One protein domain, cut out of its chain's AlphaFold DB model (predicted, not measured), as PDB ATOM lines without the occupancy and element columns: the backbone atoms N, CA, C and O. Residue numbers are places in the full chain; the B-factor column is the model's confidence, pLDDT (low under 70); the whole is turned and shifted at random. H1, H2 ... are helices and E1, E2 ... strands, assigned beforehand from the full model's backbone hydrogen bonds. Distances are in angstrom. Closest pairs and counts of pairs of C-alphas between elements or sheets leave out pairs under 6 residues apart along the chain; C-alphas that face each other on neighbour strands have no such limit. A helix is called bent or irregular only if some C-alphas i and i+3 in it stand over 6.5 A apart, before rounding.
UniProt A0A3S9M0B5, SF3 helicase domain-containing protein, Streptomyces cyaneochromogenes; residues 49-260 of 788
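Overview. This is residues 49 to 260 of the 788 residues of the protein "SF3 helicase domain-containing protein" of Streptomyces cyaneochromogenes (UniProt A0A3S9M0B5). A strongly twisted sheet of five strands has helices H3 and H7 over one face and H5 over the other, in three layers. Near its edge strand E4 lies a smaller sheet of three strands, with H1 on it. The printed part has 212 residues with seven named helices and eight named strands, in the order H1 H2 E1 E2 E3 E4 E5 H3 E6 E7 H4 H5 E8 H6 H7. The large sheet, E4 E6 E5 E7 E8, is mixed, the small one, E1 E2 E3, antiparallel, and the class is mixed, helices and strands. The whole is compact, with a radius of gyration of the C-alphas of 16.6 A and spans of 46 by 38 by 35 A.

Arrangement. Start at H1, residues 49 to 55, which touches H2, residues 61 to 66, only at the corner and only just, with 3 pairs of C-alphas within 8 A, the closest those of Leu 51 and Glu 61 at 6.8 A. Then find E1, residues 70 to 72, E2, 90 to 96, and E3, 102 to 108, a meander, each strand the antiparallel neighbour of the one before; N 72 and O 90 are 2.9 A apart, N 93 and O 105 2.8 A. H1 is on this sheet, its closest C-alphas to E2 those of Ser 50 and Gly 90 at 6.1 A, and H2 only grazes it with residues 61 to 65. In the large sheet, E4, residues 133 to 137, is antiparallel to E6, 166 to 170, with N 134 and O 169 3.0 A apart. E6 is parallel to E5, 145 to 149, with N 168 and O 146 at 2.8 A. E5 is parallel to E7, 188 to 192, with N 147 and O 190 at 2.9 A, and E7 to E8, 220 to 225, with N 191 and O 224 at 2.8 A. H3, residues 151 to 160, makes a right-handed strand-helix-strand unit, two parallel strands joined through a helix, with E5 and E6; its height over the sheet is 7.9 A. H4, 195 to 198, and H5, 201 to 216, do likewise between E7 and E8; H5 is on the opposite face from H3, at a height of 10.0 A. H6, 237 to 242, touches H3, closest at the C-alphas of Gln 153 and Asp 238, 4.7 A. H7, 246 to 259, is on the same face as H3 and touches it with residues 249 to 253 alone, closest at the C-alphas of His 160 and Ser 250, 5.0 A. Every O i to N i+4 pair is within hydrogen-bond range in H1, H2, H3, H5 and H6, and 8 of 10 in H7; H4 is too short for such a pair.

Along the chain. Find C-alpha 49 at (450.709, 620.123, 433.496), where H1 begins. E2 and E3 run 19.8 A and 19.5 A, H3 14.5 A. H5 runs 22.3 A from C-alpha 201 at (476.327, 620.960, 453.008). H7 runs 20.8 A to C-alpha 259 at (473.110, 643.095, 446.298); it is irregular, with C-alphas 247 and 250 7.2 A apart, and H4 is only just irregular, with C-alphas 195 and 198 6.9 A apart.

Size, cuts and confidence. The C-alphas farthest apart, those of Ala 74 and Glu 221, are 47.0 A apart. The printed part has no cut. Look for long links from E1 to E2, E3 to E4, E6 to E7 and E8 to H6. The mean pLDDT of the printed part is 89.7, and it is under 70 at residues 98 to 99 and 116 to 118.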
ATOM      1  N   ALA A  49     449.751 620.254 432.404       93.19
ATOM      2  CA  ALA A  49     450.709 620.123 433.496       93.19
ATOM      3  C   ALA A  49     452.065 620.771 433.163       93.19
ATOM      4  O   ALA A  49     452.627 621.474 434.009       93.19
ATOM      5  N   SER A  50     452.561 620.587 431.937       94.44
ATOM      6  CA  SER A  50     453.776 621.238 431.442       94.44
ATOM      7  C   SER A  50     453.609 622.758 431.360       94.44
ATOM      8  O   SER A  50     454.453 623.482 431.891       94.44
ATOM      9  N   LEU A  51     452.491 623.248 430.811       95.12
ATOM     10  CA  LEU A  51     452.176 624.683 430.758       95.12
ATOM     11  C   LEU A  51     452.113 625.298 432.159       95.12
ATOM     12  O   LEU A  51     452.812 626.269 432.446       95.12
ATOM     13  N   THR A  52     451.393 624.657 433.082       94.38
ATOM     14  CA  THR A  52     451.329 625.080 434.489       94.38
ATOM     15  C   THR A  52     452.719 625.117 435.136       94.38
ATOM     16  O   THR A  52     453.022 625.990 435.953       94.38
ATOM     17  N   ALA A  53     453.588 624.153 434.813       92.81
ATOM     18  CA  ALA A  53     454.943 624.083 435.350       92.81
ATOM     19  C   ALA A  53     455.885 625.151 434.771       92.81
ATOM     20  O   ALA A  53     456.820 625.543 435.477       92.81
ATOM     21  N   LEU A  54     455.666 625.596 433.529       95.31
ATOM     22  CA  LEU A  54     456.369 626.722 432.906       95.31
ATOM     23  C   LEU A  54     455.902 628.051 433.509       95.31
ATOM     24  O   LEU A  54     456.732 628.833 433.972       95.31
ATOM     25  N   GLU A  55     454.589 628.263 433.611       94.00
ATOM     26  CA  GLU A  55     454.004 629.487 434.175       94.00
ATOM     27  C   GLU A  55     454.449 629.724 435.622       94.00
ATOM     28  O   GLU A  55     454.872 630.829 435.976       94.00
ATOM     29  N   LYS A  56     454.445 628.669 436.452       93.25
ATOM     30  CA  LYS A  56     454.953 628.724 437.836       93.25
ATOM     31  C   LYS A  56     456.423 629.141 437.927       93.25
ATOM     32  O   LYS A  56     456.808 629.711 438.940       93.25
ATOM     33  N   SER A  57     457.203 628.902 436.875       94.19
ATOM     34  CA  SER A  57     458.614 629.291 436.749       94.19
ATOM     35  C   SER A  57     458.809 630.598 435.966       94.19
ATOM     36  O   SER A  57     459.905 630.872 435.485       94.19
ATOM     37  N   ALA A  58     457.761 631.417 435.811       95.44
ATOM     38  CA  ALA A  58     457.777 632.667 435.045       95.44
ATOM     39  C   ALA A  58     458.111 632.507 433.547       95.44
ATOM     40  O   ALA A  58     458.587 633.457 432.917       95.44
ATOM     41  N   LEU A  59     457.835 631.351 432.949       96.25
ATOM     42  CA  LEU A  59     458.059 631.076 431.528       96.25
ATOM     43  C   LEU A  59     456.733 631.078 430.761       96.25
ATOM     44  O   LEU A  59     455.702 630.687 431.299       96.25
ATOM     45  N   THR A  60     456.772 631.534 429.511       94.75
ATOM     46  CA  THR A  60     455.671 631.375 428.549       94.75
ATOM     47  C   THR A  60     455.970 630.208 427.618       94.75
ATOM     48  O   THR A  60     457.135 629.846 427.434       94.75
ATOM     49  N   GLU A  61     454.929 629.636 427.012       94.19
ATOM     50  CA  GLU A  61     455.084 628.590 425.995       94.19
ATOM     51  C   GLU A  61     455.970 629.062 424.836       94.19
ATOM     52  O   GLU A  61     456.942 628.388 424.502       94.19
ATOM     53  N   ASP A  62     455.683 630.242 424.277       93.88
ATOM     54  CA  ASP A  62     456.425 630.789 423.135       93.88
ATOM     55  C   ASP A  62     457.923 630.911 423.429       93.88
ATOM     56  O   ASP A  62     458.751 630.475 422.633       93.88
ATOM     57  N   PHE A  63     458.276 631.420 424.615       94.44
ATOM     58  CA  PHE A  63     459.671 631.565 425.021       94.44
ATOM     59  C   PHE A  63     460.352 630.206 425.210       94.44
ATOM     60  O   PHE A  63     461.505 630.029 424.820       94.44
ATOM     61  N   ALA A  64     459.652 629.236 425.808       93.25
ATOM     62  CA  ALA A  64     460.183 627.891 425.983       93.25
ATOM     63  C   ALA A  64     460.479 627.239 424.621       93.25
ATOM     64  O   ALA A  64     461.562 626.688 424.431       93.25
ATOM     65  N   ARG A  65     459.565 627.366 423.650       92.75
ATOM     66  CA  ARG A  65     459.758 626.852 422.285       92.75
ATOM     67  C   ARG A  65     460.907 627.541 421.557       92.75
ATOM     68  O   ARG A  65     461.711 626.858 420.932       92.75
ATOM     69  N   GLU A  66     461.006 628.865 421.667       91.31
ATOM     70  CA  GLU A  66     462.105 629.649 421.088       91.31
ATOM     71  C   GLU A  66     463.476 629.164 421.584       91.31
ATOM     72  O   GLU A  66     464.441 629.149 420.825       91.31
ATOM     73  N   HIS A  67     463.543 628.682 422.827       90.19
ATOM     74  CA  HIS A  67     464.763 628.165 423.445       90.19
ATOM     75  C   HIS A  67     464.850 626.631 423.405       90.19
ATOM     76  O   HIS A  67     465.513 626.024 424.240       90.19
ATOM     77  N   GLY A  68     464.192 625.984 422.438       87.75
ATOM     78  CA  GLY A  68     464.379 624.556 422.162       87.75
ATOM     79  C   GLY A  68     463.775 623.614 423.205       87.75
ATOM     80  O   GLY A  68     464.239 622.482 423.339       87.75
ATOM     81  N   VAL A  69     462.763 624.063 423.955       93.31
ATOM     82  CA  VAL A  69     461.949 623.180 424.796       93.31
ATOM     83  C   VAL A  69     460.845 622.562 423.946       93.31
ATOM     84  O   VAL A  69     460.041 623.268 423.333       93.31
ATOM     85  N   GLU A  70     460.783 621.236 423.944       94.69
ATOM     86  CA  GLU A  70     459.850 620.458 423.135       94.69
ATOM     87  C   GLU A  70     458.864 619.673 424.023       94.69
ATOM     88  O   GLU A  70     459.233 619.198 425.103       94.69
ATOM     89  N   PRO A  71     457.594 619.534 423.609       95.00
ATOM     90  CA  PRO A  71     456.629 618.693 424.304       95.00
ATOM     91  C   PRO A  71     456.874 617.213 423.999       95.00
ATOM     92  O   PRO A  71     457.166 616.841 422.867       95.00
ATOM     93  N   VAL A  72     456.677 616.364 425.006       95.62
ATOM     94  CA  VAL A  72     456.827 614.909 424.900       95.62
ATOM     95  C   VAL A  72     455.491 614.260 425.256       95.62
ATOM     96  O   VAL A  72     455.004 614.437 426.371       95.62
ATOM     97  N   HIS A  73     454.892 613.498 424.340       94.38
ATOM     98  CA  HIS A  73     453.599 612.813 424.532       94.38
ATOM     99  C   HIS A  73     453.722 611.297 424.510       94.38
ATOM    100  O   HIS A  73     452.949 610.594 425.165       94.38
ATOM    101  N   ALA A  74     454.712 610.786 423.790       93.56
ATOM    102  CA  ALA A  74     455.008 609.375 423.670       93.56
ATOM    103  C   ALA A  74     456.508 609.110 423.824       93.56
ATOM    104  O   ALA A  74     457.359 609.957 423.567       93.56
ATOM    105  N   ARG A  75     456.847 607.862 424.161       93.88
ATOM    106  CA  ARG A  75     458.238 607.398 424.263       93.88
ATOM    107  C   ARG A  75     459.061 607.666 422.999       93.88
ATOM    108  O   ARG A  75     460.270 607.833 423.098       93.88
ATOM    109  N   GLY A  76     458.417 607.664 421.830       92.81
ATOM    110  CA  GLY A  76     459.063 607.929 420.543       92.81
ATOM    111  C   GLY A  76     459.535 609.373 420.367       92.81
ATOM    112  O   GLY A  76     460.473 609.585 419.605       92.81
ATOM    113  N   ASP A  77     458.950 610.318 421.107       92.75
ATOM    114  CA  ASP A  77     459.315 611.739 421.070       92.75
ATOM    115  C   ASP A  77     460.640 612.004 421.808       92.75
ATOM    116  O   ASP A  77     461.228 613.072 421.678       92.75
ATOM    117  N   LEU A  78     461.135 611.030 422.588       94.12
ATOM    118  CA  LEU A  78     462.441 611.114 423.236       94.12
ATOM    119  C   LEU A  78     463.573 610.649 422.301       94.12
ATOM    120  O   LEU A  78     463.426 609.614 421.626       94.12
ATOM    121  N   PRO A  79     464.742 611.323 422.352       92.56
ATOM    122  CA  PRO A  79     465.987 610.819 421.778       92.56
ATOM    123  C   PRO A  79     466.281 609.404 422.272       92.56
ATOM    124  O   PRO A  79     465.925 609.048 423.400       92.56
ATOM    125  N   GLU A  80     466.905 608.582 421.430       92.56
ATOM    126  CA  GLU A  80     467.118 607.154 421.691       92.56
ATOM    127  C   GLU A  80     467.784 606.904 423.051       92.56
ATOM    128  O   GLU A  80     467.311 606.085 423.845       92.56
ATOM    129  N   GLU A  81     468.789 607.714 423.363       90.38
ATOM    130  CA  GLU A  81     469.573 607.742 424.592       90.38
ATOM    131  C   GLU A  81     468.773 608.096 425.861       90.38
ATOM    132  O   GLU A  81     469.247 607.856 426.972       90.38
ATOM    133  N   LEU A  82     467.551 608.621 425.724       92.56
ATOM    134  CA  LEU A  82     466.634 608.938 426.824       92.56
ATOM    135  C   LEU A  82     465.360 608.095 426.829       92.56
ATOM    136  O   LEU A  82     464.589 608.156 427.787       92.56
ATOM    137  N   ARG A  83     465.124 607.238 425.830       93.00
ATOM    138  CA  ARG A  83     463.910 606.398 425.787       93.00
ATOM    139  C   ARG A  83     463.797 605.434 426.962       93.00
ATOM    140  O   ARG A  83     462.701 604.937 427.228       93.00
ATOM    141  N   TRP A  84     464.900 605.120 427.643       90.69
ATOM    142  CA  TRP A  84     464.903 604.331 428.880       90.69
ATOM    143  C   TRP A  84     464.279 605.092 430.057       90.69
ATOM    144  O   TRP A  84     463.741 604.466 430.973       90.69
ATOM    145  N   ALA A  85     464.347 606.424 430.022       89.19
ATOM    146  CA  ALA A  85     463.914 607.328 431.076       89.19
ATOM    147  C   ALA A  85     462.413 607.635 431.009       89.19
ATOM    148  O   ALA A  85     461.881 608.188 431.966       89.19
ATOM    149  N   TRP A  86     461.739 607.238 429.919       92.06
ATOM    150  CA  TRP A  86     460.308 607.445 429.695       92.06
ATOM    151  C   TRP A  86     459.470 607.117 430.937       92.06
ATOM    152  O   TRP A  86     459.574 606.018 431.493       92.06
ATOM    153  N   ASP A  87     458.656 608.090 431.347       91.06
ATOM    154  CA  ASP A  87     457.818 608.046 432.551       91.06
ATOM    155  C   ASP A  87     456.487 608.806 432.342       91.06
ATOM    156  O   ASP A  87     455.886 609.330 433.276       91.06
ATOM    157  N   GLY A  88     456.028 608.889 431.084       93.19
ATOM    158  CA  GLY A  88     454.791 609.568 430.676       93.19
ATOM    159  C   GLY A  88     455.006 610.912 429.958       93.19
ATOM    160  O   GLY A  88     456.135 611.280 429.643       93.19
ATOM    161  N   PRO A  89     453.939 611.662 429.651       95.69
ATOM    162  CA  PRO A  89     454.066 612.968 429.006       95.69
ATOM    163  C   PRO A  89     454.910 613.963 429.819       95.69
ATOM    164  O   PRO A  89     455.041 613.825 431.039       95.69
ATOM    165  N   GLY A  90     455.502 614.955 429.156       96.00
ATOM    166  CA  GLY A  90     456.326 615.972 429.809       96.00
ATOM    167  C   GLY A  90     457.029 616.917 428.839       96.00
ATOM    168  O   GLY A  90     456.527 617.207 427.755       96.00
ATOM    169  N   MET A  91     458.214 617.386 429.238       96.62
ATOM    170  CA  MET A  91     459.033 618.335 428.474       96.62
ATOM    171  C   MET A  91     460.434 617.780 428.213       96.62
ATOM    172  O   MET A  91     461.022 617.130 429.082       96.62
ATOM    173  N   LEU A  92     460.973 618.083 427.038       95.69
ATOM    174  CA  LEU A  92     462.355 617.838 426.651       95.69
ATOM    175  C   LEU A  92     463.073 619.184 426.538       95.69
ATOM    176  O   LEU A  92     462.675 620.042 425.758       95.69
ATOM    177  N   PHE A  93     464.126 619.365 427.324       94.19
ATOM    178  CA  PHE A  93     465.042 620.497 427.227       94.19
ATOM    179  C   PHE A  93     466.287 620.038 426.474       94.19
ATOM    180  O   PHE A  93     466.758 618.927 426.712       94.19
ATOM    181  N   VAL A  94     466.853 620.871 425.603       89.31
ATOM    182  CA  VAL A  94     468.094 620.532 424.894       89.31
ATOM    183  C   VAL A  94     469.164 621.558 425.230       89.31
ATOM    184  O   VAL A  94     469.152 622.666 424.709       89.31
ATOM    185  N   TYR A  95     470.083 621.170 426.113       86.88
ATOM    186  CA  TYR A  95     471.235 621.983 426.490       86.88
ATOM    187  C   TYR A  95     472.161 622.148 425.291       86.88
ATOM    188  O   TYR A  95     472.455 621.159 424.624       86.88
ATOM    189  N   ASP A  96     472.638 623.369 425.066       81.69
ATOM    190  CA  ASP A  96     473.638 623.701 424.051       81.69
ATOM    191  C   ASP A  96     474.827 624.395 424.724       81.69
ATOM    192  O   ASP A  96     474.676 625.457 425.334       81.69
ATOM    193  N   ASP A  97     476.009 623.791 424.649       71.75
ATOM    194  CA  ASP A  97     477.210 624.345 425.276       71.75
ATOM    195  C   ASP A  97     477.833 625.516 424.496       71.75
ATOM    196  O   ASP A  97     478.823 626.094 424.945       71.75
ATOM    197  N   GLY A  98     477.260 625.897 423.350       67.50
ATOM    198  CA  GLY A  98     477.776 626.945 422.470       67.50
ATOM    199  C   GLY A  98     478.964 626.500 421.610       67.50
ATOM    200  O   GLY A  98     479.383 627.248 420.727       67.50
ATOM    201  N   ALA A  99     479.475 625.282 421.817       68.44
ATOM    202  CA  ALA A  99     480.490 624.621 420.997       68.44
ATOM    203  C   ALA A  99     479.876 623.552 420.065       68.44
ATOM    204  O   ALA A  99     480.598 622.798 419.410       68.44
ATOM    205  N   GLY A 100     478.540 623.500 419.981       72.25
ATOM    206  CA  GLY A 100     477.780 622.595 419.117       72.25
ATOM    207  C   GLY A 100     477.392 621.269 419.774       72.25
ATOM    208  O   GLY A 100     476.780 620.422 419.117       72.25
ATOM    209  N   ARG A 101     477.707 621.060 421.059       82.06
ATOM    210  CA  ARG A 101     477.287 619.864 421.794       82.06
ATOM    211  C   ARG A 101     475.867 620.054 422.309       82.06
ATOM    212  O   ARG A 101     475.587 620.980 423.066       82.06
ATOM    213  N   ARG A 102     474.980 619.123 421.953       86.56
ATOM    214  CA  ARG A 102     473.582 619.124 422.403       86.56
ATOM    215  C   ARG A 102     473.327 617.995 423.394       86.56
ATOM    216  O   ARG A 102     473.571 616.836 423.072       86.56
ATOM    217  N   ILE A 103     472.836 618.320 424.590       89.75
ATOM    218  CA  ILE A 103     472.541 617.342 425.647       89.75
ATOM    219  C   ILE A 103     471.043 617.396 425.968       89.75
ATOM    220  O   ILE A 103     470.570 618.395 426.517       89.75
ATOM    221  N   PRO A 104     470.269 616.346 425.654       92.94
ATOM    222  CA  PRO A 104     468.855 616.335 425.980       92.94
ATOM    223  C   PRO A 104     468.640 616.078 427.479       92.94
ATOM    224  O   PRO A 104     469.368 615.320 428.116       92.94
ATOM    225  N   GLN A 105     467.604 616.686 428.046       94.38
ATOM    226  CA  GLN A 105     467.159 616.494 429.421       94.38
ATOM    227  C   GLN A 105     465.641 616.347 429.427       94.38
ATOM    228  O   GLN A 105     464.905 617.250 429.036       94.38
ATOM    229  N   TYR A 106     465.158 615.211 429.908       95.50
ATOM    230  CA  TYR A 106     463.735 614.912 429.960       95.50
ATOM    231  C   TYR A 106     463.163 615.163 431.357       95.50
ATOM    232  O   TYR A 106     463.754 614.783 432.372       95.50
ATOM    233  N   ARG A 107     461.984 615.789 431.403       95.44
ATOM    234  CA  ARG A 107     461.229 616.072 432.623       95.44
ATOM    235  C   ARG A 107     459.777 615.587 432.475       95.44
ATOM    236  O   ARG A 107     458.971 616.315 431.889       95.44
ATOM    237  N   PRO A 108     459.403 614.420 433.031       94.88
ATOM    238  CA  PRO A 108     458.012 613.970 433.028       94.88
ATOM    239  C   PRO A 108     457.111 614.912 433.843       94.88
ATOM    240  O   PRO A 108     457.538 615.524 434.829       94.88
ATOM    241  N   ASP A 109     455.838 615.006 433.467       93.75
ATOM    242  CA  ASP A 109     454.828 615.767 434.208       93.75
ATOM    243  C   ASP A 109     454.582 615.170 435.596       93.75
ATOM    244  O   ASP A 109     454.428 615.904 436.575       93.75
ATOM    245  N   SER A 110     454.582 613.838 435.682       90.50
ATOM    246  CA  SER A 110     454.323 613.064 436.901       90.50
ATOM    247  C   SER A 110     455.433 612.030 437.136       90.50
ATOM    248  O   SER A 110     455.232 610.856 436.843       90.50
ATOM    249  N   PRO A 111     456.609 612.441 437.654       89.31
ATOM    250  CA  PRO A 111     457.736 611.537 437.881       89.31
ATOM    251  C   PRO A 111     457.379 610.443 438.896       89.31
ATOM    252  O   PRO A 111     457.097 610.735 440.063       89.31
ATOM    253  N   THR A 112     457.431 609.184 438.470       87.00
ATOM    254  CA  THR A 112     457.229 607.995 439.310       87.00
ATOM    255  C   THR A 112     458.550 607.412 439.808       87.00
ATOM    256  O   THR A 112     458.601 606.814 440.889       87.00
ATOM    257  N   ARG A 113     459.641 607.632 439.064       85.25
ATOM    258  CA  ARG A 113     460.992 607.203 439.444       85.25
ATOM    259  C   ARG A 113     461.485 607.956 440.667       85.25
ATOM    260  O   ARG A 113     461.256 609.156 440.803       85.25
ATOM    261  N   LYS A 114     462.211 607.254 441.533       83.06
ATOM    262  CA  LYS A 114     462.758 607.799 442.775       83.06
ATOM    263  C   LYS A 114     464.260 607.558 442.870       83.06
ATOM    264  O   LYS A 114     464.754 606.571 442.332       83.06
ATOM    265  N   ASP A 115     464.959 608.461 443.547       73.44
ATOM    266  CA  ASP A 115     466.347 608.261 443.959       73.44
ATOM    267  C   ASP A 115     466.447 607.217 445.090       73.44
ATOM    268  O   ASP A 115     465.441 606.717 445.605       73.44
ATOM    269  N   GLU A 116     467.674 606.903 445.503       56.19
ATOM    270  CA  GLU A 116     467.983 605.983 446.611       56.19
ATOM    271  C   GLU A 116     467.382 606.400 447.970       56.19
ATOM    272  O   GLU A 116     467.308 605.600 448.899       56.19
ATOM    273  N   HIS A 117     466.887 607.637 448.074       55.31
ATOM    274  CA  HIS A 117     466.221 608.198 449.246       55.31
ATOM    275  C   HIS A 117     464.700 608.336 449.062       55.31
ATOM    276  O   HIS A 117     464.027 608.986 449.866       55.31
ATOM    277  N   GLY A 118     464.131 607.744 448.006       69.69
ATOM    278  CA  GLY A 118     462.696 607.761 447.737       69.69
ATOM    279  C   GLY A 118     462.156 609.090 447.187       69.69
ATOM    280  O   GLY A 118     460.933 609.261 447.124       69.69
ATOM    281  N   ARG A 119     463.020 610.035 446.792       73.75
ATOM    282  CA  ARG A 119     462.633 611.343 446.236       73.75
ATOM    283  C   ARG A 119     462.415 611.245 444.724       73.75
ATOM    284  O   ARG A 119     463.249 610.649 444.053       73.75
ATOM    285  N   PRO A 120     461.351 611.845 444.161       80.88
ATOM    286  CA  PRO A 120     461.097 611.780 442.723       80.88
ATOM    287  C   PRO A 120     462.235 612.368 441.875       80.88
ATOM    288  O   PRO A 120     462.650 613.508 442.101       80.88
ATOM    289  N   LEU A 121     462.690 611.621 440.867       83.12
ATOM    290  CA  LEU A 121     463.658 612.078 439.867       83.12
ATOM    291  C   LEU A 121     462.944 612.954 438.837       83.12
ATOM    292  O   LEU A 121     462.313 612.462 437.907       83.12
ATOM    293  N   LYS A 122     463.004 614.273 439.042       87.19
ATOM    294  CA  LYS A 122     462.278 615.246 438.212       87.19
ATOM    295  C   LYS A 122     462.925 615.488 436.849       87.19
ATOM    296  O   LYS A 122     462.194 615.752 435.907       87.19
ATOM    297  N   TYR A 123     464.251 615.425 436.760       90.44
ATOM    298  CA  TYR A 123     465.017 615.693 435.542       90.44
ATOM    299  C   TYR A 123     465.953 614.521 435.262       90.44
ATOM    300  O   TYR A 123     466.609 614.024 436.178       90.44
ATOM    301  N   LEU A 124     465.992 614.072 434.010       91.31
ATOM    302  CA  LEU A 124     466.680 612.858 433.581       91.31
ATOM    303  C   LEU A 124     467.586 613.181 432.387       91.31
ATOM    304  O   LEU A 124     467.130 613.771 431.409       91.31
ATOM    305  N   PHE A 125     468.852 612.780 432.478       91.31
ATOM    306  CA  PHE A 125     469.876 612.947 431.443       91.31
ATOM    307  C   PHE A 125     470.284 611.593 430.848       91.31
ATOM    308  O   PHE A 125     470.123 610.575 431.528       91.31
ATOM    309  N   PRO A 126     470.838 611.553 429.621       88.44
ATOM    310  CA  PRO A 126     471.548 610.385 429.120       88.44
ATOM    311  C   PRO A 126     472.648 609.952 430.095       88.44
ATOM    312  O   PRO A 126     473.246 610.784 430.780       88.44
ATOM    313  N   ALA A 127     472.938 608.652 430.136       80.50
ATOM    314  CA  ALA A 127     474.110 608.165 430.853       80.50
ATOM    315  C   ALA A 127     475.387 608.797 430.269       80.50
ATOM    316  O   ALA A 127     475.467 609.032 429.065       80.50
ATOM    317  N   ASP A 128     476.360 609.095 431.134       77.81
ATOM    318  CA  ASP A 128     477.681 609.619 430.762       77.81
ATOM    319  C   ASP A 128     477.665 610.915 429.927       77.81
ATOM    320  O   ASP A 128     478.614 611.226 429.206       77.81
ATOM    321  N   CYS A 129     476.623 611.743 430.068       78.38
ATOM    322  CA  CYS A 129     476.504 613.009 429.341       78.38
ATOM    323  C   CYS A 129     477.517 614.089 429.767       78.38
ATOM    324  O   CYS A 129     477.462 615.205 429.257       78.38
ATOM    325  N   GLY A 130     478.447 613.799 430.681       81.69
ATOM    326  CA  GLY A 130     479.450 614.747 431.170       81.69
ATOM    327  C   GLY A 130     478.847 616.035 431.761       81.69
ATOM    328  O   GLY A 130     477.682 616.045 432.167       81.69
ATOM    329  N   PRO A 131     479.629 617.128 431.815       84.38
ATOM    330  CA  PRO A 131     479.142 618.409 432.308       84.38
ATOM    331  C   PRO A 131     478.036 618.976 431.414       84.38
ATOM    332  O   PRO A 131     478.128 618.898 430.186       84.38
ATOM    333  N   ALA A 132     477.018 619.569 432.038       83.56
ATOM    334  CA  ALA A 132     475.845 620.125 431.367       83.56
ATOM    335  C   ALA A 132     475.757 621.635 431.620       83.56
ATOM    336  O   ALA A 132     475.092 622.083 432.562       83.56
ATOM    337  N   LEU A 133     476.452 622.401 430.775       88.25
ATOM    338  CA  LEU A 133     476.352 623.857 430.707       88.25
ATOM    339  C   LEU A 133     475.536 624.271 429.485       88.25
ATOM    340  O   LEU A 133     475.666 623.665 428.426       88.25
ATOM    341  N   TRP A 134     474.706 625.303 429.632       89.88
ATOM    342  CA  TRP A 134     473.942 625.871 428.521       89.88
ATOM    343  C   TRP A 134     474.033 627.390 428.520       89.88
ATOM    344  O   TRP A 134     473.543 628.039 429.447       89.88
ATOM    345  N   ARG A 135     474.661 627.968 427.494       89.25
ATOM    346  CA  ARG A 135     474.770 629.422 427.323       89.25
ATOM    347  C   ARG A 135     473.574 629.934 426.522       89.25
ATOM    348  O   ARG A 135     473.477 629.709 425.324       89.25
ATOM    349  N   LEU A 136     472.648 630.603 427.208       90.31
ATOM    350  CA  LEU A 136     471.397 631.105 426.625       90.31
ATOM    351  C   LEU A 136     471.533 632.514 426.043       90.31
ATOM    352  O   LEU A 136     470.860 632.847 425.074       90.31
ATOM    353  N   ARG A 137     472.355 633.367 426.664       91.56
ATOM    354  CA  ARG A 137     472.595 634.745 426.211       91.56
ATOM    355  C   ARG A 137     474.049 635.122 426.440       91.56
ATOM    356  O   ARG A 137     474.580 634.848 427.516       91.56
ATOM    357  N   ASP A 138     474.643 635.820 425.480       89.69
ATOM    358  CA  ASP A 138     475.947 636.454 425.656       89.69
ATOM    359  C   ASP A 138     475.817 637.849 426.286       89.69
ATOM    360  O   ASP A 138     474.879 638.591 425.969       89.69
ATOM    361  N   PRO A 139     476.750 638.242 427.172       89.69
ATOM    362  CA  PRO A 139     476.742 639.570 427.762       89.69
ATOM    363  C   PRO A 139     477.190 640.635 426.749       89.69
ATOM    364  O   PRO A 139     478.144 640.453 425.993       89.69
ATOM    365  N   LYS A 140     476.548 641.808 426.775       90.44
ATOM    366  CA  LYS A 140     477.088 643.030 426.157       90.44
ATOM    367  C   LYS A 140     478.211 643.571 427.049       90.44
ATOM    368  O   LYS A 140     478.085 643.529 428.269       90.44
ATOM    369  N   SER A 141     479.258 644.138 426.445       84.19
ATOM    370  CA  SER A 141     480.436 644.687 427.146       84.19
ATOM    371  C   SER A 141     480.078 645.451 428.429       84.19
ATOM    372  O   SER A 141     479.270 646.379 428.392       84.19
ATOM    373  N   GLY A 142     480.706 645.077 429.546       82.75
ATOM    374  CA  GLY A 142     480.513 645.707 430.858       82.75
ATOM    375  C   GLY A 142     479.284 645.237 431.648       82.75
ATOM    376  O   GLY A 142     479.033 645.783 432.719       82.75
ATOM    377  N   ASN A 143     478.518 644.258 431.152       92.38
ATOM    378  CA  ASN A 143     477.437 643.610 431.904       92.38
ATOM    379  C   ASN A 143     477.872 642.232 432.429       92.38
ATOM    380  O   ASN A 143     478.696 641.576 431.789       92.38
ATOM    381  N   PRO A 144     477.289 641.767 433.548       94.25
ATOM    382  CA  PRO A 144     477.672 640.499 434.152       94.25
ATOM    383  C   PRO A 144     477.094 639.286 433.409       94.25
ATOM    384  O   PRO A 144     476.043 639.360 432.760       94.25
ATOM    385  N   ASP A 145     477.756 638.144 433.586       95.31
ATOM    386  CA  ASP A 145     477.232 636.811 433.291       95.31
ATOM    387  C   ASP A 145     476.450 636.290 434.517       95.31
ATOM    388  O   ASP A 145     476.943 636.287 435.649       95.31
ATOM    389  N   LEU A 146     475.208 635.847 434.307       97.00
ATOM    390  CA  LEU A 146     474.381 635.216 435.338       97.00
ATOM    391  C   LEU A 146     474.430 633.695 435.182       97.00
ATOM    392  O   LEU A 146     473.977 633.173 434.166       97.00
ATOM    393  N   MET A 147     474.915 632.978 436.194       94.94
ATOM    394  CA  MET A 147     474.946 631.512 436.188       94.94
ATOM    395  C   MET A 147     473.879 630.952 437.132       94.94
ATOM    396  O   MET A 147     473.915 631.236 438.325       94.94
ATOM    397  N   ALA A 148     472.936 630.163 436.621       94.50
ATOM    398  CA  ALA A 148     471.860 629.572 437.418       94.50
ATOM    399  C   ALA A 148     471.996 628.057 437.563       94.50
ATOM    400  O   ALA A 148     472.215 627.344 436.581       94.50
ATOM    401  N   GLU A 149     471.802 627.576 438.787       91.88
ATOM    402  CA  GLU A 149     471.675 626.163 439.114       91.88
ATOM    403  C   GLU A 149     470.218 625.723 438.930       91.88
ATOM    404  O   GLU A 149     469.341 626.059 439.712       91.88
ATOM    405  N   GLY A 150     469.948 625.027 437.827       91.38
ATOM    406  CA  GLY A 150     468.628 624.528 437.456       91.38
ATOM    407  C   GLY A 150     468.130 625.056 436.107       91.38
ATOM    408  O   GLY A 150     468.159 626.251 435.809       91.38
ATOM    409  N   THR A 151     467.590 624.153 435.288       92.62
ATOM    410  CA  THR A 151     467.163 624.422 433.901       92.62
ATOM    411  C   THR A 151     466.152 625.559 433.788       92.62
ATOM    412  O   THR A 151     466.354 626.516 433.042       92.62
ATOM    413  N   LYS A 152     465.068 625.496 434.570       94.06
ATOM    414  CA  LYS A 152     464.020 626.526 434.539       94.06
ATOM    415  C   LYS A 152     464.459 627.845 435.178       94.06
ATOM    416  O   LYS A 152     463.995 628.890 434.733       94.06
ATOM    417  N   GLN A 153     465.387 627.816 436.138       94.69
ATOM    418  CA  GLN A 153     466.002 629.029 436.693       94.69
ATOM    419  C   GLN A 153     466.754 629.808 435.625       94.69
ATOM    420  O   GLN A 153     466.513 631.001 435.447       94.69
ATOM    421  N   GLY A 154     467.610 629.118 434.873       94.50
ATOM    422  CA  GLY A 154     468.355 629.717 433.776       94.50
ATOM    423  C   GLY A 154     467.452 630.299 432.690       94.50
ATOM    424  O   GLY A 154     467.626 631.453 432.307       94.50
ATOM    425  N   LEU A 155     466.423 629.560 432.262       95.81
ATOM    426  CA  LEU A 155     465.442 630.059 431.290       95.81
ATOM    427  C   LEU A 155     464.676 631.282 431.821       95.81
ATOM    428  O   LEU A 155     464.467 632.249 431.090       95.81
ATOM    429  N   ALA A 156     464.288 631.285 433.100       96.62
ATOM    430  CA  ALA A 156     463.601 632.423 433.708       96.62
ATOM    431  C   ALA A 156     464.506 633.666 433.763       96.62
ATOM    432  O   ALA A 156     464.046 634.778 433.490       96.62
ATOM    433  N   LEU A 157     465.799 633.495 434.058       97.12
ATOM    434  CA  LEU A 157     466.777 634.582 433.978       97.12
ATOM    435  C   LEU A 157     466.981 635.058 432.536       97.12
ATOM    436  O   LEU A 157     467.020 636.263 432.311       97.12
ATOM    437  N   ALA A 158     467.051 634.158 431.556       95.56
ATOM    438  CA  ALA A 158     467.182 634.534 430.148       95.56
ATOM    439  C   ALA A 158     465.981 635.347 429.649       95.56
ATOM    440  O   ALA A 158     466.169 636.309 428.902       95.56
ATOM    441  N   ARG A 159     464.767 635.032 430.117       95.81
ATOM    442  CA  ARG A 159     463.561 635.801 429.784       95.81
ATOM    443  C   ARG A 159     463.535 637.173 430.454       95.81
ATOM    444  O   ARG A 159     463.145 638.152 429.826       95.81
ATOM    445  N   HIS A 160     463.898 637.248 431.735       97.00
ATOM    446  CA  HIS A 160     463.573 638.417 432.562       97.00
ATOM    447  C   HIS A 160     464.760 639.300 432.936       97.00
ATOM    448  O   HIS A 160     464.539 640.455 433.294       97.00
ATOM    449  N   ALA A 161     466.001 638.811 432.910       96.62
ATOM    450  CA  ALA A 161     467.149 639.617 433.316       96.62
ATOM    451  C   ALA A 161     467.393 640.769 432.321       96.62
ATOM    452  O   ALA A 161     467.091 640.601 431.133       96.62
ATOM    453  N   PRO A 162     467.931 641.920 432.782       95.44
ATOM    454  CA  PRO A 162     468.091 643.114 431.955       95.44
ATOM    455  C   PRO A 162     468.762 642.850 430.604       95.44
ATOM    456  O   PRO A 162     469.588 641.941 430.459       95.44
ATOM    457  N   GLU A 163     468.396 643.663 429.614       90.31
ATOM    458  CA  GLU A 163     468.965 643.568 428.275       90.31
ATOM    459  C   GLU A 163     470.485 643.788 428.336       90.31
ATOM    460  O   GLU A 163     470.960 644.779 428.886       90.31
ATOM    461  N   GLY A 164     471.248 642.853 427.769       91.50
ATOM    462  CA  GLY A 164     472.711 642.880 427.775       91.50
ATOM    463  C   GLY A 164     473.379 642.019 428.845       91.50
ATOM    464  O   GLY A 164     474.593 641.883 428.792       91.50
ATOM    465  N   TYR A 165     472.638 641.408 429.773       96.25
ATOM    466  CA  TYR A 165     473.210 640.464 430.742       96.25
ATOM    467  C   TYR A 165     473.380 639.079 430.106       96.25
ATOM    468  O   TYR A 165     472.437 638.568 429.491       96.25
ATOM    469  N   GLY A 166     474.534 638.449 430.319       95.50
ATOM    470  CA  GLY A 166     474.769 637.069 429.898       95.50
ATOM    471  C   GLY A 166     474.030 636.080 430.797       95.50
ATOM    472  O   GLY A 166     473.749 636.391 431.957       95.50
ATOM    473  N   VAL A 167     473.644 634.914 430.271       95.50
ATOM    474  CA  VAL A 167     472.932 633.880 431.044       95.50
ATOM    475  C   VAL A 167     473.439 632.488 430.693       95.50
ATOM    476  O   VAL A 167     473.431 632.090 429.527       95.50
ATOM    477  N   ILE A 168     473.821 631.740 431.726       93.38
ATOM    478  CA  ILE A 168     474.343 630.377 431.651       93.38
ATOM    479  C   ILE A 168     473.587 629.497 432.645       93.38
ATOM    480  O   ILE A 168     473.322 629.895 433.780       93.38
ATOM    481  N   ILE A 169     473.260 628.278 432.237       92.62
ATOM    482  CA  ILE A 169     472.620 627.269 433.081       92.62
ATOM    483  C   ILE A 169     473.633 626.181 433.429       92.62
ATOM    484  O   ILE A 169     474.328 625.691 432.546       92.62
ATOM    485  N   THR A 170     473.640 625.733 434.682       90.44
ATOM    486  CA  THR A 170     474.117 624.401 435.074       90.44
ATOM    487  C   THR A 170     472.926 623.575 435.552       90.44
ATOM    488  O   THR A 170     472.056 624.082 436.253       90.44
ATOM    489  N   ALA A 171     472.828 622.311 435.151       84.06
ATOM    490  CA  ALA A 171     471.662 621.479 435.467       84.06
ATOM    491  C   ALA A 171     471.493 621.130 436.956       84.06
ATOM    492  O   ALA A 171     470.372 620.875 437.394       84.06
ATOM    493  N   GLY A 172     472.587 621.117 437.711       84.50
ATOM    494  CA  GLY A 172     472.615 620.899 439.150       84.50
ATOM    495  C   GLY A 172     473.883 621.459 439.797       84.50
ATOM    496  O   GLY A 172     474.816 621.899 439.111       84.50
ATOM    497  N   CYS A 173     473.928 621.406 441.129       83.88
ATOM    498  CA  CYS A 173     474.997 621.983 441.948       83.88
ATOM    499  C   CYS A 173     476.409 621.475 441.622       83.88
ATOM    500  O   CYS A 173     477.356 622.224 441.819       83.88
ATOM    501  N   TRP A 174     476.564 620.262 441.083       84.69
ATOM    502  CA  TRP A 174     477.862 619.681 440.707       84.69
ATOM    503  C   TRP A 174     478.062 619.498 439.195       84.69
ATOM    504  O   TRP A 174     479.159 619.146 438.768       84.69
ATOM    505  N   THR A 175     477.047 619.734 438.356       83.12
ATOM    506  CA  THR A 175     477.090 619.356 436.925       83.12
ATOM    507  C   THR A 175     477.994 620.235 436.062       83.12
ATOM    508  O   THR A 175     478.200 619.931 434.894       83.12
ATOM    509  N   TRP A 176     478.537 621.318 436.613       87.06
ATOM    510  CA  TRP A 176     479.591 622.123 435.991       87.06
ATOM    511  C   TRP A 176     480.989 621.527 436.221       87.06
ATOM    512  O   TRP A 176     481.952 621.965 435.598       87.06
ATOM    513  N   SER A 177     481.137 620.557 437.131       84.69
ATOM    514  CA  SER A 177     482.444 619.999 437.475       84.69
ATOM    515  C   SER A 177     483.048 619.279 436.272       84.69
ATOM    516  O   SER A 177     482.449 618.353 435.733       84.69
ATOM    517  N   GLY A 178     484.235 619.723 435.852       82.25
ATOM    518  CA  GLY A 178     484.905 619.228 434.649       82.25
ATOM    519  C   GLY A 178     484.512 619.947 433.355       82.25
ATOM    520  O   GLY A 178     485.007 619.562 432.300       82.25
ATOM    521  N   ALA A 179     483.644 620.966 433.406       84.56
ATOM    522  CA  ALA A 179     483.396 621.847 432.268       84.56
ATOM    523  C   ALA A 179     484.546 622.846 432.069       84.56
ATOM    524  O   ALA A 179     485.233 623.208 433.026       84.56
ATOM    525  N   ASP A 180     484.701 623.336 430.839       85.50
ATOM    526  CA  ASP A 180     485.565 624.477 430.547       85.50
ATOM    527  C   ASP A 180     484.914 625.768 431.071       85.50
ATOM    528  O   ASP A 180     483.828 626.160 430.633       85.50
ATOM    529  N   LEU A 181     485.566 626.403 432.048       90.56
ATOM    530  CA  LEU A 181     485.133 627.663 432.653       90.56
ATOM    531  C   LEU A 181     486.006 628.857 432.233       90.56
ATOM    532  O   LEU A 181     485.840 629.942 432.785       90.56
ATOM    533  N   SER A 182     486.880 628.692 431.232       88.94
ATOM    534  CA  SER A 182     487.731 629.767 430.693       88.94
ATOM    535  C   SER A 182     486.934 630.945 430.125       88.94
ATOM    536  O   SER A 182     487.420 632.071 430.087       88.94
ATOM    537  N   TRP A 183     485.662 630.730 429.769       87.94
ATOM    538  CA  TRP A 183     484.744 631.797 429.360       87.94
ATOM    539  C   TRP A 183     484.561 632.891 430.420       87.94
ATOM    540  O   TRP A 183     484.060 633.965 430.083       87.94
ATOM    541  N   ALA A 184     484.904 632.622 431.683       91.38
ATOM    542  CA  ALA A 184     484.772 633.569 432.781       91.38
ATOM    543  C   ALA A 184     485.898 634.619 432.825       91.38
ATOM    544  O   ALA A 184     485.747 635.605 433.541       91.38
ATOM    545  N   GLU A 185     486.981 634.450 432.060       92.69
ATOM    546  CA  GLU A 185     488.145 635.343 432.085       92.69
ATOM    547  C   GLU A 185     487.756 636.815 431.837       92.69
ATOM    548  O   GLU A 185     487.174 637.168 430.806       92.69
ATOM    549  N   GLY A 186     488.071 637.682 432.805       90.12
ATOM    550  CA  GLY A 186     487.788 639.119 432.777       90.12
ATOM    551  C   GLY A 186     486.301 639.476 432.834       90.12
ATOM    552  O   GLY A 186     485.906 640.521 432.308       90.12
ATOM    553  N   ARG A 187     485.452 638.592 433.379       90.56
ATOM    554  CA  ARG A 187     483.998 638.802 433.459       90.56
ATOM    555  C   ARG A 187     483.485 638.823 434.888       90.56
ATOM    556  O   ARG A 187     483.828 637.970 435.704       90.56
ATOM    557  N   GLU A 188     482.556 639.737 435.162       94.12
ATOM    558  CA  GLU A 188     481.772 639.727 436.396       94.12
ATOM    559  C   GLU A 188     480.734 638.595 436.352       94.12
ATOM    560  O   GLU A 188     479.858 638.579 435.485       94.12
ATOM    561  N   VAL A 189     480.795 637.670 437.317       95.12
ATOM    562  CA  VAL A 189     479.873 636.526 437.398       95.12
ATOM    563  C   VAL A 189     479.007 636.599 438.655       95.12
ATOM    564  O   VAL A 189     479.510 636.703 439.781       95.12
ATOM    565  N   ALA A 190     477.688 636.495 438.468       95.56
ATOM    566  CA  ALA A 190     476.713 636.380 439.548       95.56
ATOM    567  C   ALA A 190     475.978 635.032 439.487       95.56
ATOM    568  O   ALA A 190     475.277 634.725 438.524       95.56
ATOM    569  N   VAL A 191     476.113 634.236 440.544       95.38
ATOM    570  CA  VAL A 191     475.603 632.868 440.627       95.38
ATOM    571  C   VAL A 191     474.300 632.810 441.431       95.38
ATOM    572  O   VAL A 191     474.192 633.402 442.510       95.38
ATOM    573  N   PHE A 192     473.322 632.068 440.917       94.88
ATOM    574  CA  PHE A 192     472.029 631.784 441.531       94.88
ATOM    575  C   PHE A 192     471.954 630.294 441.877       94.88
ATOM    576  O   PHE A 192     471.965 629.449 440.988       94.88
ATOM    577  N   PHE A 193     471.892 630.004 443.174       91.44
ATOM    578  CA  PHE A 193     471.639 628.675 443.736       91.44
ATOM    579  C   PHE A 193     470.274 628.662 444.419       91.44
ATOM    580  O   PHE A 193     469.782 629.719 444.838       91.44
ATOM    581  N   ASP A 194     469.725 627.465 444.616       87.19
ATOM    582  CA  ASP A 194     468.562 627.255 445.470       87.19
ATOM    583  C   ASP A 194     468.756 627.815 446.888       87.19
ATOM    584  O   ASP A 194     469.859 627.913 447.442       87.19
ATOM    585  N   ALA A 195     467.633 628.156 447.523       83.88
ATOM    586  CA  ALA A 195     467.618 628.676 448.886       83.88
ATOM    587  C   ALA A 195     468.176 627.696 449.940       83.88
ATOM    588  O   ALA A 195     468.452 628.113 451.066       83.88
ATOM    589  N   ASP A 196     468.352 626.410 449.608       80.94
ATOM    590  CA  ASP A 196     468.893 625.402 450.524       80.94
ATOM    591  C   ASP A 196     470.425 625.458 450.678       80.94
ATOM    592  O   ASP A 196     470.960 624.786 451.558       80.94
ATOM    593  N   LEU A 197     471.126 626.328 449.938       84.44
ATOM    594  CA  LEU A 197     472.570 626.578 450.070       84.44
ATOM    595  C   LEU A 197     473.015 626.847 451.524       84.44
ATOM    596  O   LEU A 197     474.130 626.504 451.916       84.44
ATOM    597  N   ALA A 198     472.166 627.485 452.334       81.81
ATOM    598  CA  ALA A 198     472.473 627.798 453.732       81.81
ATOM    599  C   ALA A 198     472.324 626.603 454.691       81.81
ATOM    600  O   ALA A 198     472.884 626.637 455.785       81.81
ATOM    601  N   ASP A 199     471.605 625.556 454.284       79.88
ATOM    602  CA  ASP A 199     471.227 624.423 455.135       79.88
ATOM    603  C   ASP A 199     471.760 623.076 454.615       79.88
ATOM    604  O   ASP A 199     471.826 622.095 455.363       79.88
ATOM    605  N   ASN A 200     472.166 623.016 453.345       79.12
ATOM    606  CA  ASN A 200     472.605 621.816 452.649       79.12
ATOM    607  C   ASN A 200     474.117 621.857 452.393       79.12
ATOM    608  O   ASN A 200     474.620 622.653 451.603       79.12
ATOM    609  N   ARG A 201     474.861 620.977 453.076       83.44
ATOM    610  CA  ARG A 201     476.327 620.960 453.008       83.44
ATOM    611  C   ARG A 201     476.863 620.583 451.624       83.44
ATOM    612  O   ARG A 201     477.883 621.128 451.228       83.44
ATOM    613  N   ASP A 202     476.194 619.691 450.900       80.44
ATOM    614  CA  ASP A 202     476.648 619.287 449.564       80.44
ATOM    615  C   ASP A 202     476.541 620.448 448.564       80.44
ATOM    616  O   ASP A 202     477.507 620.786 447.886       80.44
ATOM    617  N   VAL A 203     475.405 621.150 448.586       84.19
ATOM    618  CA  VAL A 203     475.166 622.365 447.790       84.19
ATOM    619  C   VAL A 203     476.145 623.479 448.172       84.19
ATOM    620  O   VAL A 203     476.648 624.198 447.311       84.19
ATOM    621  N   TRP A 204     476.469 623.596 449.462       91.44
ATOM    622  CA  TRP A 204     477.463 624.550 449.944       91.44
ATOM    623  C   TRP A 204     478.879 624.230 449.449       91.44
ATOM    624  O   TRP A 204     479.565 625.131 448.973       91.44
ATOM    625  N   ASP A 205     479.318 622.969 449.537       86.44
ATOM    626  CA  ASP A 205     480.650 622.545 449.073       86.44
ATOM    627  C   ASP A 205     480.768 622.707 447.540       86.44
ATOM    628  O   ASP A 205     481.805 623.150 447.042       86.44
ATOM    629  N   ALA A 206     479.687 622.438 446.801       86.19
ATOM    630  CA  ALA A 206     479.569 622.745 445.376       86.19
ATOM    631  C   ALA A 206     479.751 624.244 445.086       86.19
ATOM    632  O   ALA A 206     480.544 624.616 444.222       86.19
ATOM    633  N   ALA A 207     479.052 625.114 445.816       91.00
ATOM    634  CA  ALA A 207     479.139 626.558 445.625       91.00
ATOM    635  C   ALA A 207     480.534 627.120 445.967       91.00
ATOM    636  O   ALA A 207     481.050 627.943 445.215       91.00
ATOM    637  N   GLU A 208     481.164 626.657 447.057       93.69
ATOM    638  CA  GLU A 208     482.546 627.020 447.428       93.69
ATOM    639  C   GLU A 208     483.521 626.643 446.311       93.69
ATOM    640  O   GLU A 208     484.338 627.461 445.886       93.69
ATOM    641  N   ARG A 209     483.403 625.422 445.781       91.88
ATOM    642  CA  ARG A 209     484.300 624.958 444.725       91.88
ATOM    643  C   ARG A 209     484.041 625.646 443.389       91.88
ATOM    644  O   ARG A 209     485.007 625.940 442.692       91.88
ATOM    645  N   LEU A 210     482.788 625.936 443.034       92.62
ATOM    646  CA  LEU A 210     482.465 626.704 441.828       92.62
ATOM    647  C   LEU A 210     483.055 628.114 441.906       92.62
ATOM    648  O   LEU A 210     483.679 628.560 440.950       92.62
ATOM    649  N   GLN A 211     482.894 628.790 443.049       92.81
ATOM    650  CA  GLN A 211     483.472 630.113 443.283       92.81
ATOM    651  C   GLN A 211     484.993 630.099 443.092       92.81
ATOM    652  O   GLN A 211     485.504 630.941 442.361       92.81
ATOM    653  N   GLY A 212     485.691 629.132 443.701       89.94
ATOM    654  CA  GLY A 212     487.138 628.975 443.525       89.94
ATOM    655  C   GLY A 212     487.528 628.662 442.079       89.94
ATOM    656  O   GLY A 212     488.421 629.293 441.537       89.94
ATOM    657  N   THR A 213     486.801 627.762 441.412       92.62
ATOM    658  CA  THR A 213     487.125 627.366 440.030       92.62
ATOM    659  C   THR A 213     486.918 628.522 439.044       92.62
ATOM    660  O   THR A 213     487.720 628.696 438.134       92.62
ATOM    661  N   LEU A 214     485.868 629.332 439.208       93.56
ATOM    662  CA  LEU A 214     485.648 630.527 438.383       93.56
ATOM    663  C   LEU A 214     486.734 631.587 438.616       93.56
ATOM    664  O   LEU A 214     487.207 632.187 437.656       93.56
ATOM    665  N   ALA A 215     487.153 631.786 439.869       90.81
ATOM    666  CA  ALA A 215     488.267 632.669 440.207       90.81
ATOM    667  C   ALA A 215     489.589 632.193 439.581       90.81
ATOM    668  O   ALA A 215     490.282 632.976 438.935       90.81
ATOM    669  N   ASP A 216     489.888 630.893 439.669       90.56
ATOM    670  CA  ASP A 216     491.069 630.281 439.046       90.56
ATOM    671  C   ASP A 216     491.068 630.423 437.508       90.56
ATOM    672  O   ASP A 216     492.129 630.419 436.889       90.56
ATOM    673  N   ASN A 217     489.889 630.578 436.889       92.19
ATOM    674  CA  ASN A 217     489.716 630.846 435.454       92.19
ATOM    675  C   ASN A 217     489.604 632.349 435.122       92.19
ATOM    676  O   ASN A 217     489.172 632.715 434.032       92.19
ATOM    677  N   GLY A 218     489.998 633.233 436.044       90.12
ATOM    678  CA  GLY A 218     490.145 634.664 435.781       90.12
ATOM    679  C   GLY A 218     488.853 635.480 435.831       90.12
ATOM    680  O   GLY A 218     488.833 636.577 435.278       90.12
ATOM    681  N   ALA A 219     487.783 634.985 436.465       93.06
ATOM    682  CA  ALA A 219     486.586 635.791 436.718       93.06
ATOM    683  C   ALA A 219     486.905 637.040 437.557       93.06
ATOM    684  O   ALA A 219     487.710 636.980 438.487       93.06
ATOM    685  N   ASP A 220     486.225 638.159 437.281       87.88
ATOM    686  CA  ASP A 220     486.391 639.390 438.057       87.88
ATOM    687  C   ASP A 220     485.953 639.152 439.508       87.88
ATOM    688  O   ASP A 220     484.780 638.895 439.808       87.88
ATOM    689  N   GLU A 221     486.910 639.229 440.432       77.06
ATOM    690  CA  GLU A 221     486.652 638.930 441.831       77.06
ATOM    691  C   GLU A 221     485.950 640.079 442.585       77.06
ATOM    692  O   GLU A 221     486.237 641.262 442.379       77.06
ATOM    693  N   PRO A 222     485.073 639.745 443.553       82.44
ATOM    694  CA  PRO A 222     484.671 638.387 443.914       82.44
ATOM    695  C   PRO A 222     483.530 637.873 443.022       82.44
ATOM    696  O   PRO A 222     482.561 638.599 442.803       82.44
ATOM    697  N   VAL A 223     483.561 636.588 442.642       90.06
ATOM    698  CA  VAL A 223     482.375 635.884 442.112       90.06
ATOM    699  C   VAL A 223     481.248 635.982 443.140       90.06
ATOM    700  O   VAL A 223     481.429 635.628 444.314       90.06
ATOM    701  N   LYS A 224     480.089 636.499 442.722       93.38
ATOM    702  CA  LYS A 224     479.011 636.919 443.630       93.38
ATOM    703  C   LYS A 224     477.891 635.891 443.679       93.38
ATOM    704  O   LYS A 224     477.518 635.328 442.661       93.38
ATOM    705  N   PHE A 225     477.268 635.727 444.842       93.62
ATOM    706  CA  PHE A 225     476.053 634.926 444.996       93.62
ATOM    707  C   PHE A 225     474.830 635.830 445.147       93.62
ATOM    708  O   PHE A 225     474.718 636.589 446.117       93.62
ATOM    709  N   ALA A 226     473.903 635.743 444.197       92.88
ATOM    710  CA  ALA A 226     472.638 636.461 444.221       92.88
ATOM    711  C   ALA A 226     471.577 635.616 444.942       92.88
ATOM    712  O   ALA A 226     471.294 634.489 444.549       92.88
ATOM    713  N   ARG A 227     470.984 636.153 446.019       89.25
ATOM    714  CA  ARG A 227     470.008 635.423 446.849       89.25
ATOM    715  C   ARG A 227     468.718 636.204 447.030       89.25
ATOM    716  O   ARG A 227     468.733 637.344 447.499       89.25
ATOM    717  N   ALA A 228     467.597 635.570 446.704       87.75
ATOM    718  CA  ALA A 228     466.272 636.105 446.978       87.75
ATOM    719  C   ALA A 228     465.905 635.870 448.450       87.75
ATOM    720  O   ALA A 228     465.683 634.743 448.872       87.75
ATOM    721  N   SER A 229     465.799 636.941 449.240       82.75
ATOM    722  CA  SER A 229     465.471 636.854 450.674       82.75
ATOM    723  C   SER A 229     464.069 636.307 450.970       82.75
ATOM    724  O   SER A 229     463.774 635.973 452.111       82.75
ATOM    725  N   GLU A 230     463.191 636.272 449.968       84.81
ATOM    726  CA  GLU A 230     461.819 635.756 450.071       84.81
ATOM    727  C   GLU A 230     461.664 634.320 449.547       84.81
ATOM    728  O   GLU A 230     460.554 633.786 449.571       84.81
ATOM    729  N   ALA A 231     462.742 633.713 449.037       84.88
ATOM    730  CA  ALA A 231     462.727 632.317 448.623       84.88
ATOM    731  C   ALA A 231     462.494 631.419 449.845       84.88
ATOM    732  O   ALA A 231     463.087 631.622 450.908       84.88
ATOM    733  N   ARG A 232     461.600 630.440 449.709       83.31
ATOM    734  CA  ARG A 232     461.359 629.416 450.734       83.31
ATOM    735  C   ARG A 232     462.365 628.279 450.573       83.31
ATOM    736  O   ARG A 232     463.092 628.212 449.588       83.31
ATOM    737  N   ALA A 233     462.399 627.369 451.543       74.00
ATOM    738  CA  ALA A 233     463.295 626.218 451.505       74.00
ATOM    739  C   ALA A 233     463.160 625.442 450.177       74.00
ATOM    740  O   ALA A 233     462.058 625.006 449.841       74.00
ATOM    741  N   ARG A 234     464.291 625.237 449.480       77.12
ATOM    742  CA  ARG A 234     464.396 624.559 448.170       77.12
ATOM    743  C   ARG A 234     463.705 625.267 446.995       77.12
ATOM    744  O   ARG A 234     463.355 624.604 446.025       77.12
ATOM    745  N   GLU A 235     463.434 626.565 447.110       87.31
ATOM    746  CA  GLU A 235     462.963 627.366 445.975       87.31
ATOM    747  C   GLU A 235     464.133 628.015 445.236       87.31
ATOM    748  O   GLU A 235     465.079 628.517 445.861       87.31
ATOM    749  N   GLY A 236     463.992 628.047 443.913       90.19
ATOM    750  CA  GLY A 236     464.884 628.716 442.982       90.19
ATOM    751  C   GLY A 236     464.467 630.150 442.669       90.19
ATOM    752  O   GLY A 236     463.426 630.652 443.114       90.19
ATOM    753  N   ILE A 237     465.263 630.839 441.847       94.00
ATOM    754  CA  ILE A 237     464.893 632.185 441.379       94.00
ATOM    755  C   ILE A 237     463.654 632.169 440.469       94.00
ATOM    756  O   ILE A 237     462.879 633.125 440.490       94.00
ATOM    757  N   ASP A 238     463.413 631.094 439.718       94.19
ATOM    758  CA  ASP A 238     462.236 630.944 438.859       94.19
ATOM    759  C   ASP A 238     460.929 630.905 439.659       94.19
ATOM    760  O   ASP A 238     459.981 631.599 439.293       94.19
ATOM    761  N   ASP A 239     460.897 630.191 440.790       93.62
ATOM    762  CA  ASP A 239     459.735 630.153 441.691       93.62
ATOM    763  C   ASP A 239     459.417 631.550 442.256       93.62
ATOM    764  O   ASP A 239     458.260 631.981 442.344       93.62
ATOM    765  N   VAL A 240     460.459 632.296 442.638       93.81
ATOM    766  CA  VAL A 240     460.321 633.659 443.167       93.81
ATOM    767  C   VAL A 240     459.811 634.615 442.091       93.81
ATOM    768  O   VAL A 240     458.944 635.444 442.378       93.81
ATOM    769  N   LEU A 241     460.319 634.514 440.861       95.50
ATOM    770  CA  LEU A 241     459.862 635.322 439.730       95.50
ATOM    771  C   LEU A 241     458.435 634.959 439.306       95.50
ATOM    772  O   LEU A 241     457.671 635.862 438.957       95.50
ATOM    773  N   GLY A 242     458.049 633.683 439.390       93.19
ATOM    774  CA  GLY A 242     456.702 633.204 439.067       93.19
ATOM    775  C   GLY A 242     455.622 633.864 439.920       93.19
ATOM    776  O   GLY A 242     454.537 634.169 439.433       93.19
ATOM    777  N   ARG A 243     455.949 634.203 441.173       93.94
ATOM    778  CA  ARG A 243     455.055 634.928 442.094       93.94
ATOM    779  C   ARG A 243     455.053 636.448 441.915       93.94
ATOM    780  O   ARG A 243     454.329 637.138 442.631       93.94
ATOM    781  N   LYS A 244     455.872 636.998 441.016       92.25
ATOM    782  CA  LYS A 244     455.963 638.444 440.765       92.25
ATOM    783  C   LYS A 244     455.233 638.825 439.486       92.25
ATOM    784  O   LYS A 244     455.292 638.093 438.499       92.25
ATOM    785  N   ALA A 245     454.612 640.004 439.514       92.75
ATOM    786  CA  ALA A 245     454.081 640.659 438.323       92.75
ATOM    787  C   ALA A 245     455.204 640.864 437.290       92.75
ATOM    788  O   ALA A 245     456.345 641.165 437.661       92.75
ATOM    789  N   GLU A 246     454.891 640.648 436.014       91.75
ATOM    790  CA  GLU A 246     455.872 640.548 434.930       91.75
ATOM    791  C   GLU A 246     456.733 641.811 434.802       91.75
ATOM    792  O   GLU A 246     457.963 641.734 434.772       91.75
ATOM    793  N   GLU A 247     456.107 642.982 434.885       92.88
ATOM    794  CA  GLU A 247     456.730 644.304 434.821       92.88
ATOM    795  C   GLU A 247     457.743 644.580 435.950       92.88
ATOM    796  O   GLU A 247     458.514 645.543 435.898       92.88
ATOM    797  N   HIS A 248     457.763 643.753 436.999       94.69
ATOM    798  CA  HIS A 248     458.670 643.890 438.138       94.69
ATOM    799  C   HIS A 248     459.843 642.905 438.122       94.69
ATOM    800  O   HIS A 248     460.792 643.101 438.888       94.69
ATOM    801  N   ARG A 249     459.812 641.868 437.275       96.19
ATOM    802  CA  ARG A 249     460.788 640.763 437.284       96.19
ATOM    803  C   ARG A 249     462.202 641.231 436.929       96.19
ATOM    804  O   ARG A 249     463.129 640.979 437.696       96.19
ATOM    805  N   SER A 250     462.354 642.010 435.857       96.50
ATOM    806  CA  SER A 250     463.659 642.510 435.393       96.50
ATOM    807  C   SER A 250     464.363 643.405 436.418       96.50
ATOM    808  O   SER A 250     465.470 643.105 436.869       96.50
ATOM    809  N   LYS A 251     463.660 644.427 436.928       95.38
ATOM    810  CA  LYS A 251     464.161 645.288 438.019       95.38
ATOM    811  C   LYS A 251     464.444 644.507 439.306       95.38
ATOM    812  O   LYS A 251     465.262 644.923 440.123       95.38
ATOM    813  N   TYR A 252     463.739 643.402 439.551       96.25
ATOM    814  CA  TYR A 252     464.006 642.551 440.708       96.25
ATOM    815  C   TYR A 252     465.336 641.802 440.566       96.25
ATOM    816  O   TYR A 252     466.137 641.864 441.498       96.25
ATOM    817  N   ILE A 253     465.607 641.195 439.406       96.69
ATOM    818  CA  ILE A 253     466.891 640.538 439.109       96.69
ATOM    819  C   ILE A 253     468.042 641.541 439.207       96.69
ATOM    820  O   ILE A 253     469.017 641.281 439.907       96.69
ATOM    821  N   GLU A 254     467.898 642.726 438.613       95.50
ATOM    822  CA  GLU A 254     468.910 643.787 438.686       95.50
ATOM    823  C   GLU A 254     469.266 644.148 440.143       95.50
ATOM    824  O   GLU A 254     470.437 644.257 440.508       95.50
ATOM    825  N   ARG A 255     468.259 644.263 441.024       95.31
ATOM    826  CA  ARG A 255     468.466 644.501 442.464       95.31
ATOM    827  C   ARG A 255     469.092 643.316 443.197       95.31
ATOM    828  O   ARG A 255     469.712 643.530 444.238       95.31
ATOM    829  N   LEU A 256     468.875 642.082 442.747       95.19
ATOM    830  CA  LEU A 256     469.534 640.908 443.324       95.19
ATOM    831  C   LEU A 256     471.013 640.888 442.959       95.19
ATOM    832  O   LEU A 256     471.833 640.748 443.858       95.19
ATOM    833  N   VAL A 257     471.343 641.125 441.690       94.31
ATOM    834  CA  VAL A 257     472.729 641.197 441.207       94.31
ATOM    835  C   VAL A 257     473.484 642.334 441.903       94.31
ATOM    836  O   VAL A 257     474.558 642.109 442.448       94.31
ATOM    837  N   LYS A 258     472.879 643.525 442.029       92.56
ATOM    838  CA  LYS A 258     473.475 644.660 442.764       92.56
ATOM    839  C   LYS A 258     473.729 644.382 444.253       92.56
ATOM    840  O   LYS A 258     474.613 644.999 444.837       92.56
ATOM    841  N   ARG A 259     472.945 643.500 444.885       92.69
ATOM    842  CA  ARG A 259     473.110 643.095 446.298       92.69
ATOM    843  C   ARG A 259     473.947 641.826 446.470       92.69
ATOM    844  O   ARG A 259     474.249 641.453 447.608       92.69
ATOM    845  N   ALA A 260     474.274 641.147 445.374       92.00
ATOM    846  CA  ALA A 260     475.057 639.929 445.394       92.00
ATOM    847  C   ALA A 260     476.449 640.227 445.956       92.00
ATOM    848  O   ALA A 260     477.010 641.307 445.765       92.00
TER     849      ALA A 260